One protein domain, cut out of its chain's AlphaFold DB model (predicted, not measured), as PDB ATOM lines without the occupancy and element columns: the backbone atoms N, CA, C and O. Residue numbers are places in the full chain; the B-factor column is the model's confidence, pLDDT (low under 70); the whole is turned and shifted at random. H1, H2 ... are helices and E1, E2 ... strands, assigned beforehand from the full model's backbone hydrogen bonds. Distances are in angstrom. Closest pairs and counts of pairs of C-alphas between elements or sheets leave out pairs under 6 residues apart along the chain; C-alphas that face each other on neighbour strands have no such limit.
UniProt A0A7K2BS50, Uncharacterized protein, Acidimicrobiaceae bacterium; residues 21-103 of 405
ATOM      1  N   ILE A  21     111.840  99.929 203.099       95.56
ATOM      2  CA  ILE A  21     110.747  99.728 204.057       95.56
ATOM      3  C   ILE A  21     110.577  98.252 204.421       95.56
ATOM      4  O   ILE A  21     110.322  97.926 205.576       95.56
ATOM      5  N   VAL A  22     110.746  97.342 203.463       95.19
ATOM      6  CA  VAL A  22     110.694  95.894 203.724       95.19
ATOM      7  C   VAL A  22     111.882  95.470 204.590       95.19
ATOM      8  O   VAL A  22     111.710  94.688 205.525       95.19
ATOM      9  N   GLN A  23     113.070  96.027 204.329       94.62
ATOM     10  CA  GLN A  23     114.246  95.788 205.168       94.62
ATOM     11  C   GLN A  23     114.034  96.301 206.600       94.62
ATOM     12  O   GLN A  23     114.337  95.570 207.540       94.62
ATOM     13  N   ASP A  24     113.462  97.498 206.778       95.50
ATOM     14  CA  ASP A  24     113.138  98.078 208.091       95.50
ATOM     15  C   ASP A  24     112.228  97.146 208.915       95.50
ATOM     16  O   ASP A  24     112.483  96.895 210.097       95.50
ATOM     17  N   VAL A  25     111.188  96.580 208.286       97.50
ATOM     18  CA  VAL A  25     110.270  95.619 208.929       97.50
ATOM     19  C   VAL A  25     111.026  94.386 209.419       97.50
ATOM     20  O   VAL A  25     110.850  93.950 210.558       97.50
ATOM     21  N   MET A  26     111.888  93.827 208.569       96.94
ATOM     22  CA  MET A  26     112.673  92.635 208.891       96.94
ATOM     23  C   MET A  26     113.713  92.900 209.985       96.94
ATOM     24  O   MET A  26     113.853  92.086 210.896       96.94
ATOM     25  N   PHE A  27     114.407  94.042 209.938       95.88
ATOM     26  CA  PHE A  27     115.341  94.459 210.986       95.88
ATOM     27  C   PHE A  27     114.638  94.676 212.326       95.88
ATOM     28  O   PHE A  27     115.154  94.265 213.367       95.88
ATOM     29  N   THR A  28     113.449  95.278 212.304       97.75
ATOM     30  CA  THR A  28     112.637  95.478 213.512       97.75
ATOM     31  C   THR A  28     112.229  94.141 214.105       97.75
ATOM     32  O   THR A  28     112.461  93.904 215.287       97.75
ATOM     33  N   TYR A  29     111.726  93.225 213.274       98.31
ATOM     34  CA  TYR A  29     111.380  91.881 213.717       98.31
ATOM     35  C   TYR A  29     112.591  91.134 214.300       98.31
ATOM     36  O   TYR A  29     112.509  90.581 215.392       98.31
ATOM     37  N   GLY A  30     113.751  91.169 213.638       97.56
ATOM     38  CA  GLY A  30     114.982  90.584 214.181       97.56
ATOM     39  C   GLY A  30     115.378  91.179 215.541       97.56
ATOM     40  O   GLY A  30     115.773  90.449 216.449       97.56
ATOM     41  N   SER A  31     115.196  92.490 215.715       96.50
ATOM     42  CA  SER A  31     115.492  93.204 216.967       96.50
ATOM     43  C   SER A  31     114.520  92.879 218.107       96.50
ATOM     44  O   SER A  31     114.901  92.970 219.272       96.50
ATOM     45  N   GLU A  32     113.286  92.471 217.795       97.75
ATOM     46  CA  GLU A  32     112.305  91.955 218.762       97.75
ATOM     47  C   GLU A  32     112.656  90.532 219.250       97.75
ATOM     48  O   GLU A  32     112.168  90.097 220.296       97.75
ATOM     49  N   HIS A  33     113.542  89.826 218.537       98.19
ATOM     50  CA  HIS A  33     113.976  88.452 218.820       98.19
ATOM     51  C   HIS A  33     115.505  88.328 219.012       98.19
ATOM     52  O   HIS A  33     116.134  87.455 218.409       98.19
ATOM     53  N   PRO A  34     116.144  89.150 219.867       97.44
ATOM     54  CA  PRO A  34     117.606  89.273 219.911       97.44
ATOM     55  C   PRO A  34     118.331  87.989 220.343       97.44
ATOM     56  O   PRO A  34     119.498  87.795 219.999       97.44
ATOM     57  N   ASP A  35     117.655  87.113 221.088       97.75
ATOM     58  CA  ASP A  35     118.244  85.874 221.601       97.75
ATOM     59  C   ASP A  35     118.383  84.795 220.517       97.75
ATOM     60  O   ASP A  35     119.307  83.979 220.579       97.75
ATOM     61  N   THR A  36     117.489  84.795 219.520       98.12
ATOM     62  CA  THR A  36     117.434  83.761 218.476       98.12
ATOM     63  C   THR A  36     117.761  84.283 217.086       98.12
ATOM     64  O   THR A  36     118.216  83.496 216.256       98.12
ATOM     65  N   PHE A  37     117.608  85.584 216.829       98.06
ATOM     66  CA  PHE A  37     117.937  86.205 215.548       98.06
ATOM     67  C   PHE A  37     119.429  86.074 215.231       98.06
ATOM     68  O   PHE A  37     120.290  86.359 216.061       98.06
ATOM     69  N   ALA A  38     119.736  85.640 214.013       97.25
ATOM     70  CA  ALA A  38     121.079  85.305 213.550       97.25
ATOM     71  C   ALA A  38     121.582  86.191 212.405       97.25
ATOM     72  O   ALA A  38     122.615  85.882 211.805       97.25
ATOM     73  N   GLY A  39     120.859  87.273 212.112       96.56
ATOM     74  CA  GLY A  39     121.158  88.220 211.049       96.56
ATOM     75  C   GLY A  39     120.273  88.053 209.812       96.56
ATOM     76  O   GLY A  39     119.484  87.112 209.682       96.56
ATOM     77  N   MET A  40     120.432  89.001 208.891       96.31
ATOM     78  CA  MET A  40     119.705  89.086 207.627       96.31
ATOM     79  C   MET A  40     120.694  89.252 206.472       96.31
ATOM     80  O   MET A  40     121.718  89.921 206.615       96.31
ATOM     81  N   TRP A  41     120.403  88.643 205.324       95.12
ATOM     82  CA  TRP A  41     121.187  88.819 204.100       95.12
ATOM     83  C   TRP A  41     120.319  88.630 202.858       95.12
ATOM     84  O   TRP A  41     119.185  88.164 202.932       95.12
ATOM     85  N   ILE A  42     120.869  88.987 201.699       91.56
ATOM     86  CA  ILE A  42     120.235  88.766 200.399       91.56
ATOM     87  C   ILE A  42     120.940  87.586 199.735       91.56
ATOM     88  O   ILE A  42     122.134  87.669 199.435       91.56
ATOM     89  N   ASP A  43     120.226  86.492 199.481       90.44
ATOM     90  CA  ASP A  43     120.759  85.381 198.694       90.44
ATOM     91  C   ASP A  43     120.584  85.661 197.199       90.44
ATOM     92  O   ASP A  43     119.621  85.243 196.549       90.44
ATOM     93  N   ARG A  44     121.536  86.422 196.652       83.56
ATOM     94  CA  ARG A  44     121.559  86.789 195.230       83.56
ATOM     95  C   ARG A  44     121.684  85.571 194.312       83.56
ATOM     96  O   ARG A  44     121.068  85.576 193.249       83.56
ATOM     97  N   ASP A  45     122.371  84.517 194.757       83.12
ATOM     98  CA  ASP A  45     122.507  83.257 194.010       83.12
ATOM     99  C   ASP A  45     121.152  82.539 193.852       83.12
ATOM    100  O   ASP A  45     120.935  81.798 192.894       83.12
ATOM    101  N   SER A  46     120.216  82.807 194.765       81.94
ATOM    102  CA  SER A  46     118.848  82.282 194.749       81.94
ATOM    103  C   SER A  46     117.832  83.281 194.176       81.94
ATOM    104  O   SER A  46     116.639  83.153 194.427       81.94
ATOM    105  N   GLY A  47     118.266  84.275 193.393       80.94
ATOM    106  CA  GLY A  47     117.362  85.262 192.790       80.94
ATOM    107  C   GLY A  47     116.962  86.395 193.736       80.94
ATOM    108  O   GLY A  47     115.841  86.891 193.663       80.94
ATOM    109  N   GLY A  48     117.867  86.782 194.641       82.81
ATOM    110  CA  GLY A  48     117.691  87.952 195.503       82.81
ATOM    111  C   GLY A  48     116.772  87.724 196.702       82.81
ATOM    112  O   GLY A  48     116.204  88.686 197.204       82.81
ATOM    113  N   VAL A  49     116.613  86.478 197.163       91.00
ATOM    114  CA  VAL A  49     115.757  86.157 198.317       91.00
ATOM    115  C   VAL A  49     116.255  86.872 199.567       91.00
ATOM    116  O   VAL A  49     117.441  86.819 199.893       91.00
ATOM    117  N   LEU A  50     115.332  87.509 200.278       93.81
ATOM    118  CA  LEU A  50     115.564  88.082 201.591       93.81
ATOM    119  C   LEU A  50     115.586  86.972 202.638       93.81
ATOM    120  O   LEU A  50     114.565  86.356 202.930       93.81
ATOM    121  N   MET A  51     116.757  86.713 203.203       96.88
ATOM    122  CA  MET A  51     116.970  85.639 204.163       96.88
ATOM    123  C   MET A  51     117.025  86.203 205.580       96.88
ATOM    124  O   MET A  51     117.785  87.141 205.831       96.88
ATOM    125  N   LEU A  52     116.305  85.589 206.521       97.69
ATOM    126  CA  LEU A  52     116.539  85.773 207.955       97.69
ATOM    127  C   LEU A  52     116.979  84.457 208.587       97.69
ATOM    128  O   LEU A  52     116.406  83.401 208.317       97.69
ATOM    129  N   GLY A  53     117.987  84.527 209.450       97.44
ATOM    130  CA  GLY A  53     118.430  83.387 210.240       97.44
ATOM    131  C   GLY A  53     117.860  83.420 211.655       97.44
ATOM    132  O   GLY A  53     117.890  84.471 212.289       97.44
ATOM    133  N   PHE A  54     117.418  82.271 212.168       98.38
ATOM    134  CA  PHE A  54     117.066  82.089 213.582       98.38
ATOM    135  C   PHE A  54     117.618  80.770 214.133       98.38
ATOM    136  O   PHE A  54     117.699  79.778 213.412       98.38
ATOM    137  N   THR A  55     118.007  80.720 215.407       97.88
ATOM    138  CA  THR A  55     118.606  79.506 216.006       97.88
ATOM    139  C   THR A  55     117.595  78.422 216.402       97.88
ATOM    140  O   THR A  55     117.939  77.237 216.537       97.88
ATOM    141  N   ASP A  56     116.346  78.817 216.623       97.81
ATOM    142  CA  ASP A  56     115.222  77.970 217.013       97.81
ATOM    143  C   ASP A  56     114.401  77.518 215.791       97.81
ATOM    144  O   ASP A  56     114.973  77.221 214.739       97.81
ATOM    145  N   ASP A  57     113.097  77.291 215.953       97.81
ATOM    146  CA  ASP A  57     112.237  76.812 214.870       97.81
ATOM    147  C   ASP A  57     111.910  77.970 213.907       97.81
ATOM    148  O   ASP A  57     111.308  78.952 214.340       97.81
ATOM    149  N   PRO A  58     112.290  77.899 212.617       97.38
ATOM    150  CA  PRO A  58     112.064  78.999 211.684       97.38
ATOM    151  C   PRO A  58     110.592  79.188 211.290       97.38
ATOM    152  O   PRO A  58     110.240  80.268 210.820       97.38
ATOM    153  N   GLU A  59     109.726  78.180 211.445       97.50
ATOM    154  CA  GLU A  59     108.349  78.255 210.928       97.50
ATOM    155  C   GLU A  59     107.477  79.309 211.639       97.50
ATOM    156  O   GLU A  59     106.887  80.135 210.940       97.50
ATOM    157  N   PRO A  60     107.449  79.406 212.986       98.12
ATOM    158  CA  PRO A  60     106.758  80.505 213.666       98.12
ATOM    159  C   PRO A  60     107.254  81.894 213.240       98.12
ATOM    160  O   PRO A  60     106.457  82.823 213.098       98.12
ATOM    161  N   HIS A  61     108.562  82.036 213.002       98.12
ATOM    162  CA  HIS A  61     109.147  83.290 212.533       98.12
ATOM    163  C   HIS A  61     108.702  83.629 211.111       98.12
ATOM    164  O   HIS A  61     108.324  84.768 210.836       98.12
ATOM    165  N   ARG A  62     108.691  82.635 210.218       98.00
ATOM    166  CA  ARG A  62     108.190  82.765 208.847       98.00
ATOM    167  C   ARG A  62     106.735  83.227 208.834       98.00
ATOM    168  O   ARG A  62     106.424  84.205 208.162       98.00
ATOM    169  N   GLU A  63     105.860  82.562 209.584       97.38
ATOM    170  CA  GLU A  63     104.438  82.920 209.659       97.38
ATOM    171  C   GLU A  63     104.237  84.352 210.176       97.38
ATOM    172  O   GLU A  63     103.492  85.130 209.576       97.38
ATOM    173  N   ALA A  64     104.939  84.728 211.251       97.94
ATOM    174  CA  ALA A  64     104.846  86.064 211.834       97.94
ATOM    175  C   ALA A  64     105.353  87.163 210.887       97.94
ATOM    176  O   ALA A  64     104.714  88.207 210.762       97.94
ATOM    177  N   LEU A  65     106.471  86.928 210.193       97.25
ATOM    178  CA  LEU A  65     107.034  87.868 209.220       97.25
ATOM    179  C   LEU A  65     106.117  88.070 208.018       97.25
ATOM    180  O   LEU A  65     105.873  89.208 207.627       97.25
ATOM    181  N   LEU A  66     105.571  86.989 207.455       96.69
ATOM    182  CA  LEU A  66     104.654  87.075 206.315       96.69
ATOM    183  C   LEU A  66     103.346  87.795 206.682       96.69
ATOM    184  O   LEU A  66     102.763  88.475 205.840       96.69
ATOM    185  N   ALA A  67     102.904  87.702 207.937       97.75
ATOM    186  CA  ALA A  67     101.735  88.427 208.433       97.75
ATOM    187  C   ALA A  67     102.020  89.899 208.799       97.75
ATOM    188  O   ALA A  67     101.077  90.662 209.024       97.75
ATOM    189  N   ARG A  68     103.290  90.317 208.886       97.88
ATOM    190  CA  ARG A  68     103.663  91.666 209.326       97.88
ATOM    191  C   ARG A  68     103.485  92.675 208.195       97.88
ATOM    192  O   ARG A  68     103.951  92.456 207.083       97.88
ATOM    193  N   ALA A  69     102.825  93.789 208.495       97.88
ATOM    194  CA  ALA A  69     102.707  94.943 207.608       97.88
ATOM    195  C   ALA A  69     103.707  96.039 208.020       97.88
ATOM    196  O   ALA A  69     103.981  96.167 209.218       97.88
ATOM    197  N   PRO A  70     104.220  96.848 207.076       97.62
ATOM    198  CA  PRO A  70     105.068  97.986 207.407       97.62
ATOM    199  C   PRO A  70     104.406  99.007 208.336       97.62
ATOM    200  O   PRO A  70     103.251  99.390 208.144       97.62
ATOM    201  N   SER A  71     105.175  99.492 209.308       96.81
ATOM    202  CA  SER A  71     104.769 100.463 210.319       96.81
ATOM    203  C   SER A  71     105.720 101.669 210.358       96.81
ATOM    204  O   SER A  71     106.940 101.518 210.205       96.81
ATOM    205  N   PRO A  72     105.212 102.885 210.639       94.25
ATOM    206  CA  PRO A  72     106.045 104.040 210.981       94.25
ATOM    207  C   PRO A  72     106.982 103.811 212.179       94.25
ATOM    208  O   PRO A  72     107.992 104.501 212.278       94.25
ATOM    209  N   ASP A  73     106.675 102.835 213.038       95.94
ATOM    210  CA  ASP A  73     107.478 102.497 214.220       95.94
ATOM    211  C   ASP A  73     108.624 101.511 213.927       95.94
ATOM    212  O   ASP A  73     109.464 101.282 214.797       95.94
ATOM    213  N   ASP A  74     108.681 100.919 212.726       96.81
ATOM    214  CA  ASP A  74     109.816 100.071 212.352       96.81
ATOM    215  C   ASP A  74     111.118 100.896 212.285       96.81
ATOM    216  O   ASP A  74     111.134 102.064 211.880       96.81
ATOM    217  N   THR A  75     112.220 100.267 212.682       93.56
ATOM    218  CA  THR A  75     113.571 100.832 212.699       93.56
ATOM    219  C   THR A  75     113.983 101.246 211.292       93.56
ATOM    220  O   THR A  75     114.104 100.400 210.414       93.56
ATOM    221  N   ALA A  76     114.229 102.542 211.095       90.81
ATOM    222  CA  ALA A  76     114.647 103.090 209.811       90.81
ATOM    223  C   ALA A  76     116.130 102.800 209.533       90.81
ATOM    224  O   ALA A  76     117.000 103.251 210.279       90.81
ATOM    225  N   GLY A  77     116.427 102.104 208.437       84.69
ATOM    226  CA  GLY A  77     117.790 101.916 207.937       84.69
ATOM    227  C   GLY A  77     118.352 103.123 207.172       84.69
ATOM    228  O   GLY A  77     119.557 103.186 206.935       84.69
ATOM    229  N   LEU A  78     117.501 104.080 206.780       83.81
ATOM    230  CA  LEU A  78     117.862 105.295 206.040       83.81
ATOM    231  C   LEU A  78     117.302 106.547 206.730       83.81
ATOM    232  O   LEU A  78     116.171 106.529 207.216       83.81
ATOM    233  N   ASP A  79     118.064 107.644 206.702       88.19
ATOM    234  CA  ASP A  79     117.652 108.965 207.196       88.19
ATOM    235  C   ASP A  79     117.806 110.027 206.079       88.19
ATOM    236  O   ASP A  79     118.921 110.220 205.584       88.19
ATOM    237  N   PRO A  80     116.723 110.697 205.629       90.31
ATOM    238  CA  PRO A  80     115.344 110.536 206.088       90.31
ATOM    239  C   PRO A  80     114.720 109.218 205.620       90.31
ATOM    240  O   PRO A  80     114.930 108.776 204.487       90.31
ATOM    241  N   ARG A  81     113.889 108.624 206.483       91.00
ATOM    242  CA  ARG A  81     113.141 107.406 206.156       91.00
ATOM    243  C   ARG A  81     112.215 107.661 204.957       91.00
ATOM    244  O   ARG A  81     111.438 108.622 204.994       91.00
ATOM    245  N   PRO A  82     112.236 106.809 203.918       91.94
ATOM    246  CA  PRO A  82     111.240 106.867 202.853       91.94
ATOM    247  C   PRO A  82     109.807 106.726 203.406       91.94
ATOM    248  O   PRO A  82     109.599 106.067 204.426       91.94
ATOM    249  N   PRO A  83     108.786 107.328 202.772       94.56
ATOM    250  CA  PRO A  83     107.405 107.118 203.192       94.56
ATOM    251  C   PRO A  83     106.965 105.677 202.905       94.56
ATOM    252  O   PRO A  83     107.281 105.123 201.854       94.56
ATOM    253  N   VAL A  84     106.171 105.091 203.804       95.62
ATOM    254  CA  VAL A  84     105.530 103.790 203.566       95.62
ATOM    255  C   VAL A  84     104.447 103.958 202.495       95.62
ATOM    256  O   VAL A  84     103.412 104.577 202.743       95.62
ATOM    257  N   THR A  85     104.691 103.421 201.301       94.56
ATOM    258  CA  THR A  85     103.780 103.517 200.146       94.56
ATOM    259  C   THR A  85     102.900 102.281 199.955       94.56
ATOM    260  O   THR A  85     101.834 102.391 199.353       94.56
ATOM    261  N   ASP A  86     103.301 101.132 200.500       95.56
ATOM    262  CA  ASP A  86     102.539  99.882 200.481       95.56
ATOM    263  C   ASP A  86     102.467  99.304 201.903       95.56
ATOM    264  O   ASP A  86     103.490  99.026 202.525       95.56
ATOM    265  N   GLN A  87     101.243  99.172 202.422       96.56
ATOM    266  CA  GLN A  87     100.943  98.707 203.783       96.56
ATOM    267  C   GLN A  87     100.471  97.247 203.825       96.56
ATOM    268  O   GLN A  87     100.023  96.781 204.873       96.56
ATOM    269  N   ARG A  88     100.505  96.523 202.701       97.12
ATOM    270  CA  ARG A  88     100.140  95.103 202.692       97.12
ATOM    271  C   ARG A  88     101.109  94.294 203.571       97.12
ATOM    272  O   ARG A  88     102.299  94.627 203.617       97.12
ATOM    273  N   PRO A  89     100.635  93.223 204.236       97.81
ATOM    274  CA  PRO A  89     101.510  92.238 204.862       97.81
ATOM    275  C   PRO A  89     102.564  91.708 203.886       97.81
ATOM    276  O   PRO A  89     102.275  91.546 202.699       97.81
ATOM    277  N   LEU A  90     103.770  91.401 204.372       95.31
ATOM    278  CA  LEU A  90     104.875  90.970 203.508       95.31
ATOM    279  C   LEU A  90     104.551  89.707 202.692       95.31
ATOM    280  O   LEU A  90     105.021  89.581 201.570       95.31
ATOM    281  N   GLY A  91     103.717  88.799 203.205       93.69
ATOM    282  CA  GLY A  91     103.277  87.601 202.482       93.69
ATOM    283  C   GLY A  91     102.213  87.842 201.408       93.69
ATOM    284  O   GLY A  91     101.925  86.943 200.626       93.69
ATOM    285  N   GLU A  92     101.622  89.039 201.349       95.88
ATOM    286  CA  GLU A  92     100.680  89.447 200.295       95.88
ATOM    287  C   GLU A  92     101.357  90.257 199.177       95.88
ATOM    288  O   GLU A  92     100.705  90.688 198.217       95.88
ATOM    289  N   ARG A  93     102.663  90.498 199.312       92.25
ATOM    290  CA  ARG A  93     103.480  91.239 198.360       92.25
ATOM    291  C   ARG A  93     104.087  90.293 197.332       92.25
ATOM    292  O   ARG A  93     104.634  89.251 197.663       92.25
ATOM    293  N   ASP A  94     103.982  90.670 196.068       89.88
ATOM    294  CA  ASP A  94     104.509  89.940 194.915       89.88
ATOM    295  C   ASP A  94     105.898  90.433 194.477       89.88
ATOM    296  O   ASP A  94     106.565  89.788 193.665       89.88
ATOM    297  N   ASP A  95     106.342  91.561 195.034       85.06
ATOM    298  CA  ASP A  95     107.633  92.198 194.786       85.06
ATOM    299  C   ASP A  95     108.727  91.783 195.785       85.06
ATOM    300  O   ASP A  95     109.856  92.257 195.692       85.06
ATOM    301  N   VAL A  96     108.416  90.893 196.731       87.00
ATOM    302  CA  VAL A  96     109.318  90.482 197.812       87.00
ATOM    303  C   VAL A  96     109.304  88.964 197.961       87.00
ATOM    304  O   VAL A  96     108.248  88.346 197.995       87.00
ATOM    305  N   VAL A  97     110.491  88.371 198.108       90.38
ATOM    306  CA  VAL A  97     110.655  86.944 198.419       90.38
ATOM    307  C   VAL A  97     111.395  86.817 199.734       90.38
ATOM    308  O   VAL A  97     112.546  87.245 199.809       90.38
ATOM    309  N   ILE A  98     110.766  86.225 200.748       94.62
ATOM    310  CA  ILE A  98     111.369  86.038 202.074       94.62
ATOM    311  C   ILE A  98     111.532  84.551 202.359       94.62
ATOM    312  O   ILE A  98     110.601  83.765 202.180       94.62
ATOM    313  N   ASP A  99     112.701  84.176 202.864       95.94
ATOM    314  CA  ASP A  99     112.934  82.866 203.452       95.94
ATOM    315  C   ASP A  99     113.502  83.011 204.864       95.94
ATOM    316  O   ASP A  99     114.290  83.907 205.171       95.94
ATOM    317  N   VAL A 100     113.077  82.109 205.739       97.38
ATOM    318  CA  VAL A 100     113.520  82.057 207.126       97.38
ATOM    319  C   VAL A 100     114.192  80.720 207.342       97.38
ATOM    320  O   VAL A 100     113.591  79.663 207.148       97.38
ATOM    321  N   VAL A 101     115.462  80.754 207.719       97.06
ATOM    322  CA  VAL A 101     116.276  79.551 207.843       97.06
ATOM    323  C   VAL A 101     116.738  79.352 209.266       97.06
ATOM    324  O   VAL A 101     117.039  80.294 209.999       97.06
ATOM    325  N   ARG A 102     116.855  78.080 209.638       97.62
ATOM    326  CA  ARG A 102     117.480  77.723 210.897       97.62
ATOM    327  C   ARG A 102     118.994  77.853 210.798       97.62
ATOM    328  O   ARG A 102     119.617  77.233 209.932       97.62
ATOM    329  N   THR A 103     119.585  78.586 211.726       96.25
ATOM    330  CA  THR A 103     121.030  78.732 211.876       96.25
ATOM    331  C   THR A 103     121.514  78.067 213.160       96.25
ATOM    332  O   THR A 103     120.743  77.502 213.938       96.25
TER     333      THR A 103
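Overview. This is residues 21 to 103 of the 405 residues of an uncharacterized protein of Acidimicrobiaceae bacterium (UniProt A0A7K2BS50). A small, twisted three-stranded sheet forms a wall, with two helices, H1 and H2, over one face and the other face bare of helices. A wide loop, residues 68 to 97, runs from the end of H2 out past the first residues of H1 and folds back to E3. The printed part has 83 residues, with two named helices and three named strands in the order H1, E1, E2, H2, E3; the sheet is mixed, in the order E1, E2, E3. The class is mixed, helices and strands, though under half of the residues are in named elements. The whole is compact, with a radius of gyration of the C-alphas of 12.3 A and spans of 33 by 28 by 21 A.

Along the chain. H1 holds residues 21 to 32, 16.7 A long, and begins at C-alpha 21 (110.747, 99.728, 204.057). E1 holds residues 37 to 43, 17.1 A long, and E2 residues 49 to 54, 15.9 A long. H2, residues 58 to 67, begins at C-alpha 58 (112.064, 78.999, 211.684) and is 14.4 A long. E3, residues 98 to 102, ends at C-alpha 102 (117.480, 77.723, 210.897).

Arrangement. E1 and E2 are a hairpin, antiparallel at 161 degrees, with N 38 and O 53 at 2.8 A and N 51 and O 41 at 2.8 A, within hydrogen-bond range. E2, the inner strand, is parallel to E3 at 30 degrees, with N 99 and O 50 at 2.9 A. The sheet is strongly twisted, but only just, with C-alphas up to 4.2 A off its best plane. H1 is on the sheet at a height of 10.0 A, over E1 and E2; it runs along the strands, at 2 degrees to E2 on the local plane. Its closest C-alphas to E1 are those of Gly 30 and Phe 37, 5.5 A apart. H2 is on the same face at a height of 8.6 A, over E3, and runs along the strands at 18 degrees to E3 on the local plane. The closest C-alphas of H2 and E3, Pro 58 and Arg 102, are 5.6 A apart. E2, H2 and E3 form a strand-helix-strand unit, two parallel neighbour strands with a helix between them in the chain; its crossover is right-handed. H1 and H2, which make two layers with the sheet, helices on one face of it, are close but not clearly touching: their closest C-alphas, Met 26 and Leu 65, are 7.4 A apart. They run opposite ways at a steep tilt of 46 degrees. In H1 and H2 every O i to N i+4 pair is within hydrogen-bond range.

Size, cuts and confidence. The two C-alphas farthest apart, those of Asp 57 and Pro 80, are 35.0 A apart. The printed part has no cut. The link from H2 to E3, 30 residues, is long; the other three links are tight. The mean pLDDT of the printed part is 94.5, and no printed residue is under 70.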